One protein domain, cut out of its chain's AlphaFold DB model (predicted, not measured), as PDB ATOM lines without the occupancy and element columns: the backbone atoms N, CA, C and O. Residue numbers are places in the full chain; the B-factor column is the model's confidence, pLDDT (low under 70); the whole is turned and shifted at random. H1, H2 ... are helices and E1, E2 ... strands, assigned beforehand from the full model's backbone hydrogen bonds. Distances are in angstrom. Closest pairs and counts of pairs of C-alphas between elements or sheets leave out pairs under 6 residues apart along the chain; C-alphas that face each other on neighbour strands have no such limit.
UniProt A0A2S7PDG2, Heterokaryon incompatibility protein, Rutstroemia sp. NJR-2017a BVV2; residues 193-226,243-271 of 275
ATOM      1  N   PRO A 193     114.479 134.564  79.765       82.75
ATOM      2  CA  PRO A 193     115.520 133.548  79.813       82.75
ATOM      3  C   PRO A 193     116.107 133.391  81.222       82.75
ATOM      4  O   PRO A 193     116.220 134.349  81.984       82.75
ATOM      5  N   SER A 194     116.537 132.178  81.573       83.94
ATOM      6  CA  SER A 194     117.207 131.914  82.859       83.94
ATOM      7  C   SER A 194     118.587 132.570  82.964       83.94
ATOM      8  O   SER A 194     119.158 132.633  84.053       83.94
ATOM      9  N   ARG A 195     119.130 133.047  81.839       86.44
ATOM     10  CA  ARG A 195     120.420 133.725  81.733       86.44
ATOM     11  C   ARG A 195     120.288 134.880  80.750       86.44
ATOM     12  O   ARG A 195     119.868 134.651  79.621       86.44
ATOM     13  N   LEU A 196     120.653 136.079  81.186       87.94
ATOM     14  CA  LEU A 196     120.685 137.286  80.359       87.94
ATOM     15  C   LEU A 196     121.969 138.057  80.625       87.94
ATOM     16  O   LEU A 196     122.501 138.016  81.733       87.94
ATOM     17  N   LEU A 197     122.443 138.788  79.630       89.88
ATOM     18  CA  LEU A 197     123.535 139.732  79.781       89.88
ATOM     19  C   LEU A 197     122.966 141.142  79.930       89.88
ATOM     20  O   LEU A 197     122.315 141.653  79.026       89.88
ATOM     21  N   GLN A 198     123.221 141.781  81.070       88.69
ATOM     22  CA  GLN A 198     122.882 143.172  81.333       88.69
ATOM     23  C   GLN A 198     124.005 144.087  80.850       88.69
ATOM     24  O   GLN A 198     125.155 143.962  81.277       88.69
ATOM     25  N   ILE A 199     123.659 145.036  79.991       86.81
ATOM     26  CA  ILE A 199     124.581 146.022  79.438       86.81
ATOM     27  C   ILE A 199     124.681 147.223  80.384       86.81
ATOM     28  O   ILE A 199     123.669 147.733  80.852       86.81
ATOM     29  N   GLY A 200     125.896 147.726  80.612       82.00
ATOM     30  CA  GLY A 200     126.106 148.976  81.351       82.00
ATOM     31  C   GLY A 200     126.057 148.832  82.874       82.00
ATOM     32  O   GLY A 200     125.952 149.832  83.575       82.00
ATOM     33  N   SER A 201     126.162 147.606  83.392       77.75
ATOM     34  CA  SER A 201     126.198 147.307  84.825       77.75
ATOM     35  C   SER A 201     127.418 146.433  85.146       77.75
ATOM     36  O   SER A 201     127.712 145.520  84.370       77.75
ATOM     37  N   PRO A 202     128.164 146.696  86.239       71.31
ATOM     38  CA  PRO A 202     127.977 147.775  87.223       71.31
ATOM     39  C   PRO A 202     128.425 149.167  86.734       71.31
ATOM     40  O   PRO A 202     128.318 150.140  87.472       71.31
ATOM     41  N   SER A 203     128.956 149.279  85.513       79.69
ATOM     42  CA  SER A 203     129.333 150.561  84.910       79.69
ATOM     43  C   SER A 203     129.031 150.584  83.407       79.69
ATOM     44  O   SER A 203     128.952 149.514  82.793       79.69
ATOM     45  N   PRO A 204     128.979 151.769  82.764       76.88
ATOM     46  CA  PRO A 204     128.725 151.901  81.327       76.88
ATOM     47  C   PRO A 204     129.730 151.182  80.416       76.88
ATOM     48  O   PRO A 204     129.491 151.062  79.219       76.88
ATOM     49  N   LYS A 205     130.865 150.700  80.926       80.94
ATOM     50  CA  LYS A 205     131.858 149.948  80.139       80.94
ATOM     51  C   LYS A 205     131.784 148.438  80.346       80.94
ATOM     52  O   LYS A 205     132.525 147.710  79.693       80.94
ATOM     53  N   LYS A 206     130.882 147.976  81.214       85.56
ATOM     54  CA  LYS A 206     130.769 146.575  81.600       85.56
ATOM     55  C   LYS A 206     129.503 145.904  81.091       85.56
ATOM     56  O   LYS A 206     128.492 146.553  80.806       85.56
ATOM     57  N   ILE A 207     129.588 144.585  80.991       88.62
ATOM     58  CA  ILE A 207     128.464 143.684  80.763       88.62
ATOM     59  C   ILE A 207     128.469 142.604  81.842       88.62
ATOM     60  O   ILE A 207     129.530 142.102  82.221       88.62
ATOM     61  N   ARG A 208     127.287 142.257  82.353       88.69
ATOM     62  CA  ARG A 208     127.134 141.362  83.503       88.69
ATOM     63  C   ARG A 208     126.122 140.264  83.233       88.69
ATOM     64  O   ARG A 208     125.038 140.526  82.727       88.69
ATOM     65  N   LEU A 209     126.446 139.039  83.619       89.25
ATOM     66  CA  LEU A 209     125.527 137.910  83.591       89.25
ATOM     67  C   LEU A 209     124.521 138.005  84.742       89.25
ATOM     68  O   LEU A 209     124.899 138.035  85.909       89.25
ATOM     69  N   LEU A 210     123.237 137.967  84.406       86.00
ATOM     70  CA  LEU A 210     122.135 137.750  85.333       86.00
ATOM     71  C   LEU A 210     121.693 136.289  85.260       86.00
ATOM     72  O   LEU A 210     121.484 135.749  84.172       86.00
ATOM     73  N   VAL A 211     121.528 135.655  86.419       85.44
ATOM     74  CA  VAL A 211     121.001 134.290  86.540       85.44
ATOM     75  C   VAL A 211     119.648 134.364  87.233       85.44
ATOM     76  O   VAL A 211     119.540 134.921  88.316       85.44
ATOM     77  N   ASN A 212     118.619 133.800  86.602       78.94
ATOM     78  CA  ASN A 212     117.219 133.866  87.034       78.94
ATOM     79  C   ASN A 212     116.671 135.301  87.236       78.94
ATOM     80  O   ASN A 212     116.102 135.597  88.284       78.94
ATOM     81  N   PRO A 213     116.733 136.179  86.215       71.50
ATOM     82  CA  PRO A 213     116.358 137.598  86.326       71.50
ATOM     83  C   PRO A 213     114.864 137.881  86.588       71.50
ATOM     84  O   PRO A 213     114.479 139.045  86.700       71.50
ATOM     85  N   LYS A 214     114.018 136.845  86.727       65.25
ATOM     86  CA  LYS A 214     112.560 136.939  86.944       65.25
ATOM     87  C   LYS A 214     112.152 137.770  88.169       65.25
ATOM     88  O   LYS A 214     110.992 138.155  88.255       65.25
ATOM     89  N   GLN A 215     113.064 138.004  89.111       52.19
ATOM     90  CA  GLN A 215     112.786 138.707  90.364       52.19
ATOM     91  C   GLN A 215     113.363 140.129  90.428       52.19
ATOM     92  O   GLN A 215     112.970 140.879  91.313       52.19
ATOM     93  N   GLU A 216     114.253 140.526  89.508       47.97
ATOM     94  CA  GLU A 216     115.099 141.717  89.713       47.97
ATOM     95  C   GLU A 216     114.980 142.808  88.636       47.97
ATOM     96  O   GLU A 216     115.523 143.895  88.826       47.97
ATOM     97  N   THR A 217     114.324 142.573  87.491       55.31
ATOM     98  CA  THR A 217     114.477 143.484  86.335       55.31
ATOM     99  C   THR A 217     113.258 143.576  85.412       55.31
ATOM    100  O   THR A 217     112.546 142.595  85.209       55.31
ATOM    101  N   ASP A 218     113.093 144.725  84.739       59.88
ATOM    102  CA  ASP A 218     112.279 144.860  83.517       59.88
ATOM    103  C   ASP A 218     113.030 144.276  82.299       59.88
ATOM    104  O   ASP A 218     113.082 144.857  81.215       59.88
ATOM    105  N   ALA A 219     113.605 143.075  82.455       61.56
ATOM    106  CA  ALA A 219     114.245 142.288  81.391       61.56
ATOM    107  C   ALA A 219     113.234 141.744  80.362       61.56
ATOM    108  O   ALA A 219     113.431 140.729  79.693       61.56
ATOM    109  N   SER A 220     112.110 142.436  80.245       64.81
ATOM    110  CA  SER A 220     110.995 142.137  79.380       64.81
ATOM    111  C   SER A 220     111.288 142.511  77.920       64.81
ATOM    112  O   SER A 220     110.555 142.096  77.021       64.81
ATOM    113  N   ARG A 221     112.378 143.260  77.683       76.81
ATOM    114  CA  ARG A 221     112.944 143.590  76.371       76.81
ATOM    115  C   ARG A 221     114.426 143.231  76.333       76.81
ATOM    116  O   ARG A 221     115.241 143.870  76.990       76.81
ATOM    117  N   TYR A 222     114.756 142.241  75.519       85.62
ATOM    118  CA  TYR A 222     116.122 141.814  75.248       85.62
ATOM    119  C   TYR A 222     116.312 141.617  73.740       85.62
ATOM    120  O   TYR A 222     115.343 141.429  73.001       85.62
ATOM    121  N   ALA A 223     117.556 141.689  73.281       88.44
ATOM    122  CA  ALA A 223     117.949 141.344  71.920       88.44
ATOM    123  C   ALA A 223     118.555 139.940  71.901       88.44
ATOM    124  O   ALA A 223     119.068 139.472  72.903       88.44
ATOM    125  N   THR A 224     118.541 139.267  70.756       88.88
ATOM    126  CA  THR A 224     119.299 138.025  70.570       88.88
ATOM    127  C   THR A 224     120.184 138.150  69.344       88.88
ATOM    128  O   THR A 224     119.852 138.840  68.380       88.88
ATOM    129  N   ILE A 225     121.331 137.476  69.378       87.94
ATOM    130  CA  ILE A 225     122.233 137.369  68.235       87.94
ATOM    131  C   ILE A 225     122.309 135.917  67.767       87.94
ATOM    132  O   ILE A 225     122.590 135.003  68.538       87.94
ATOM    133  N   SER A 226     122.112 135.707  66.468       84.81
ATOM    134  CA  SER A 226     122.431 134.446  65.798       84.81
ATOM    135  C   SER A 226     123.827 134.549  65.185       84.81
ATOM    136  O   SER A 226     124.014 135.206  64.163       84.81
ATOM    137  N   SER A 243     134.065 130.493  85.247       79.62
ATOM    138  CA  SER A 243     133.884 131.877  84.775       79.62
ATOM    139  C   SER A 243     132.565 132.515  85.220       79.62
ATOM    140  O   SER A 243     132.371 133.715  85.045       79.62
ATOM    141  N   ALA A 244     131.636 131.738  85.784       81.75
ATOM    142  CA  ALA A 244     130.311 132.217  86.166       81.75
ATOM    143  C   ALA A 244     130.358 133.372  87.178       81.75
ATOM    144  O   ALA A 244     129.596 134.322  87.026       81.75
ATOM    145  N   PHE A 245     131.241 133.294  88.179       81.62
ATOM    146  CA  PHE A 245     131.381 134.340  89.194       81.62
ATOM    147  C   PHE A 245     131.852 135.660  88.572       81.62
ATOM    148  O   PHE A 245     131.194 136.682  88.743       81.62
ATOM    149  N   ASP A 246     132.915 135.627  87.767       77.25
ATOM    150  CA  ASP A 246     133.468 136.823  87.117       77.25
ATOM    151  C   ASP A 246     132.464 137.461  86.150       77.25
ATOM    152  O   ASP A 246     132.258 138.676  86.152       77.25
ATOM    153  N   LEU A 247     131.753 136.634  85.375       83.31
ATOM    154  CA  LEU A 247     130.692 137.095  84.480       83.31
ATOM    155  C   LEU A 247     129.541 137.760  85.251       83.31
ATOM    156  O   LEU A 247     128.973 138.733  84.760       83.31
ATOM    157  N   GLN A 248     129.203 137.279  86.451       84.75
ATOM    158  CA  GLN A 248     128.193 137.895  87.323       84.75
ATOM    159  C   GLN A 248     128.681 139.158  88.043       84.75
ATOM    160  O   GLN A 248     127.854 139.981  88.422       84.75
ATOM    161  N   GLN A 249     129.990 139.341  88.234       84.00
ATOM    162  CA  GLN A 249     130.554 140.604  88.738       84.00
ATOM    163  C   GLN A 249     130.648 141.670  87.641       84.00
ATOM    164  O   GLN A 249     130.555 142.870  87.904       84.00
ATOM    165  N   GLY A 250     130.760 141.223  86.394       83.94
ATOM    166  CA  GLY A 250     130.782 142.062  85.212       83.94
ATOM    167  C   GLY A 250     132.193 142.226  84.659       83.94
ATOM    168  O   GLY A 250     133.141 142.585  85.365       83.94
ATOM    169  N   ILE A 251     132.293 142.012  83.355       85.94
ATOM    170  CA  ILE A 251     133.527 142.073  82.569       85.94
ATOM    171  C   ILE A 251     133.533 143.321  81.692       85.94
ATOM    172  O   ILE A 251     132.469 143.875  81.396       85.94
ATOM    173  N   ASP A 252     134.715 143.753  81.264       83.44
ATOM    174  CA  ASP A 252     134.834 144.904  80.379       83.44
ATOM    175  C   ASP A 252     134.442 144.532  78.946       83.44
ATOM    176  O   ASP A 252     134.814 143.491  78.408       83.44
ATOM    177  N   ILE A 253     133.664 145.405  78.301       83.00
ATOM    178  CA  ILE A 253     133.198 145.190  76.923       83.00
ATOM    179  C   ILE A 253     134.388 145.092  75.958       83.00
ATOM    180  O   ILE A 253     134.325 144.336  74.994       83.00
ATOM    181  N   SER A 254     135.483 145.802  76.242       85.38
ATOM    182  CA  SER A 254     136.726 145.753  75.461       85.38
ATOM    183  C   SER A 254     137.377 144.372  75.417       85.38
ATOM    184  O   SER A 254     138.118 144.096  74.476       85.38
ATOM    185  N   ASP A 255     137.089 143.508  76.393       80.44
ATOM    186  CA  ASP A 255     137.661 142.159  76.473       80.44
ATOM    187  C   ASP A 255     136.923 141.169  75.559       80.44
ATOM    188  O   ASP A 255     137.367 140.038  75.341       80.44
ATOM    189  N   LEU A 256     135.777 141.578  75.011       83.69
ATOM    190  CA  LEU A 256     135.003 140.779  74.075       83.69
ATOM    191  C   LEU A 256     135.559 140.899  72.654       83.69
ATOM    192  O   LEU A 256     136.130 141.913  72.265       83.69
ATOM    193  N   GLY A 257     135.319 139.886  71.821       82.12
ATOM    194  CA  GLY A 257     135.610 139.991  70.389       82.12
ATOM    195  C   GLY A 257     134.812 141.122  69.726       82.12
ATOM    196  O   GLY A 257     133.673 141.377  70.117       82.12
ATOM    197  N   GLN A 258     135.383 141.751  68.691       82.25
ATOM    198  CA  GLN A 258     134.812 142.927  68.010       82.25
ATOM    199  C   GLN A 258     133.320 142.774  67.675       82.25
ATOM    200  O   GLN A 258     132.532 143.667  67.959       82.25
ATOM    201  N   THR A 259     132.907 141.609  67.165       84.38
ATOM    202  CA  THR A 259     131.499 141.321  66.851       84.38
ATOM    203  C   THR A 259     130.570 141.547  68.046       84.38
ATOM    204  O   THR A 259     129.481 142.084  67.884       84.38
ATOM    205  N   PHE A 260     130.973 141.146  69.253       88.00
ATOM    206  CA  PHE A 260     130.150 141.311  70.453       88.00
ATOM    207  C   PHE A 260     130.159 142.753  70.958       88.00
ATOM    208  O   PHE A 260     129.136 143.221  71.451       88.00
ATOM    209  N   GLN A 261     131.269 143.475  70.780       85.75
ATOM    210  CA  GLN A 261     131.327 144.910  71.063       85.75
ATOM    211  C   GLN A 261     130.342 145.680  70.173       85.75
ATOM    212  O   GLN A 261     129.541 146.468  70.677       85.75
ATOM    213  N   ASP A 262     130.329 145.375  68.873       86.50
ATOM    214  CA  ASP A 262     129.422 145.985  67.896       86.50
ATOM    215  C   ASP A 262     127.949 145.688  68.217       86.50
ATOM    216  O   ASP A 262     127.083 146.556  68.096       86.50
ATOM    217  N   VAL A 263     127.648 144.465  68.671       90.62
ATOM    218  CA  VAL A 263     126.294 144.067  69.093       90.62
ATOM    219  C   VAL A 263     125.838 144.859  70.311       90.62
ATOM    220  O   VAL A 263     124.704 145.330  70.336       90.62
ATOM    221  N   ILE A 264     126.709 145.035  71.307       90.00
ATOM    222  CA  ILE A 264     126.397 145.816  72.509       90.00
ATOM    223  C   ILE A 264     126.175 147.287  72.149       90.00
ATOM    224  O   ILE A 264     125.242 147.912  72.654       90.00
ATOM    225  N   LEU A 265     126.987 147.829  71.241       87.44
ATOM    226  CA  LEU A 265     126.833 149.187  70.730       87.44
ATOM    227  C   LEU A 265     125.484 149.380  70.021       87.44
ATOM    228  O   LEU A 265     124.763 150.337  70.307       87.44
ATOM    229  N   ALA A 266     125.114 148.444  69.143       89.44
ATOM    230  CA  ALA A 266     123.834 148.466  68.444       89.44
ATOM    231  C   ALA A 266     122.648 148.323  69.415       89.44
ATOM    232  O   ALA A 266     121.674 149.065  69.307       89.44
ATOM    233  N   ALA A 267     122.740 147.416  70.393       90.50
ATOM    234  CA  ALA A 267     121.716 147.233  71.420       90.50
ATOM    235  C   ALA A 267     121.490 148.523  72.226       90.50
ATOM    236  O   ALA A 267     120.346 148.947  72.377       90.50
ATOM    237  N   ARG A 268     122.570 149.204  72.644       85.44
ATOM    238  CA  ARG A 268     122.492 150.514  73.316       85.44
ATOM    239  C   ARG A 268     121.778 151.551  72.471       85.44
ATOM    240  O   ARG A 268     120.870 152.208  72.966       85.44
ATOM    241  N   TYR A 269     122.157 151.672  71.200       85.75
ATOM    242  CA  TYR A 269     121.534 152.641  70.302       85.75
ATOM    243  C   TYR A 269     120.031 152.385  70.114       85.75
ATOM    244  O   TYR A 269     119.238 153.317  70.008       85.75
ATOM    245  N   LEU A 270     119.619 151.117  70.111       86.38
ATOM    246  CA  LEU A 270     118.215 150.718  70.010       86.38
ATOM    247  C   LEU A 270     117.447 150.803  71.342       86.38
ATOM    248  O   LEU A 270     116.265 150.461  71.373       86.38
ATOM    249  N   GLY A 271     118.083 151.245  72.433       83.56
ATOM    250  CA  GLY A 271     117.464 151.326  73.758       83.56
ATOM    251  C   GLY A 271     117.222 149.959  74.408       83.56
ATOM    252  O   GLY A 271     116.290 149.801  75.193       83.56
TER     253      GLY A 271
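AT A GLANCE: This is residues 193 to 226 and 243 to 271 of the 275 residues of the protein "Heterokaryon incompatibility protein" of Rutstroemia sp. NJR-2017a BVV2 (UniProt A0A2S7PDG2). A two-stranded hairpin, E1 and E2, has the short helix H1 packed beside E2, while the longer helix H2 lies off the other side of the hairpin, near the end of E1. After E2 a long stretch with no named element, residues 212 to 226, swings out in a wide arc, and residues 251 to 252, between the two helices, pair briefly with E2. You have 63 residues printed, with two named strands followed by two named helices, in the order E1, E2, H1, H2; the sheet is antiparallel, and the class is mixed, helices and strands, with under half of the residues in named elements. The whole is compact and rounded, with a radius of gyration of the C-alphas of 11.3 A and spans of 31 by 26 by 23 A.

IN THESE COORDINATES: Begin at Pro 193 and go on to C-alpha 195 at (120.420, 133.725, 81.733), where E1 starts; it covers residues 195 to 199 and is 13.2 A long. E2 then takes residues 206 to 211, 16.5 A from first to last C-alpha. Past the cut, find C-alpha 244 at (130.311, 132.217, 86.166), where H1 begins, residues 244 to 249, 8.8 A long. H2 holds residues 258 to 269 over 16.6 A and ends at C-alpha 269, (121.534, 152.641, 70.302).

HOW THE PARTS SIT: Look first at E1 and E2, a hairpin of antiparallel neighbours whose directions differ by 156 degrees. The C-alphas of Leu 197 and Leu 209, which face each other, are 4.7 A apart. N 198 and O 208, at 2.8 A, and N 210 and O 196, also at 2.8 A, are within hydrogen-bond range. Residues 206 to 207 of E2 also pair, antiparallel, with residues 251 to 252. Between E2 and H1 the closest C-alphas are those of Leu 209 and Gln 248, 4.6 A apart. Between E1 and H2 they are those of Ile 199 and Ile 264, 7.2 A apart. E1 and H1 are apart, E2 and H2 are apart, and so are H1 and H2. In H1 and H2 every O i to N i+4 pair is within hydrogen-bond range.

THE WHOLE: The two C-alphas farthest apart are those of Gln 215 and Gln 258, at 31.7 A. Residues 227 to 242 are not printed, and across this cut, which lies in the link from E2 to H1, C-alphas 226 and 243 are 22.3 A apart. The links E1 to E2 and H1 to H2 are short. The mean pLDDT of the printed part is 81.3; look for values under 70 at residues 214 to 220, where the model's confidence is low.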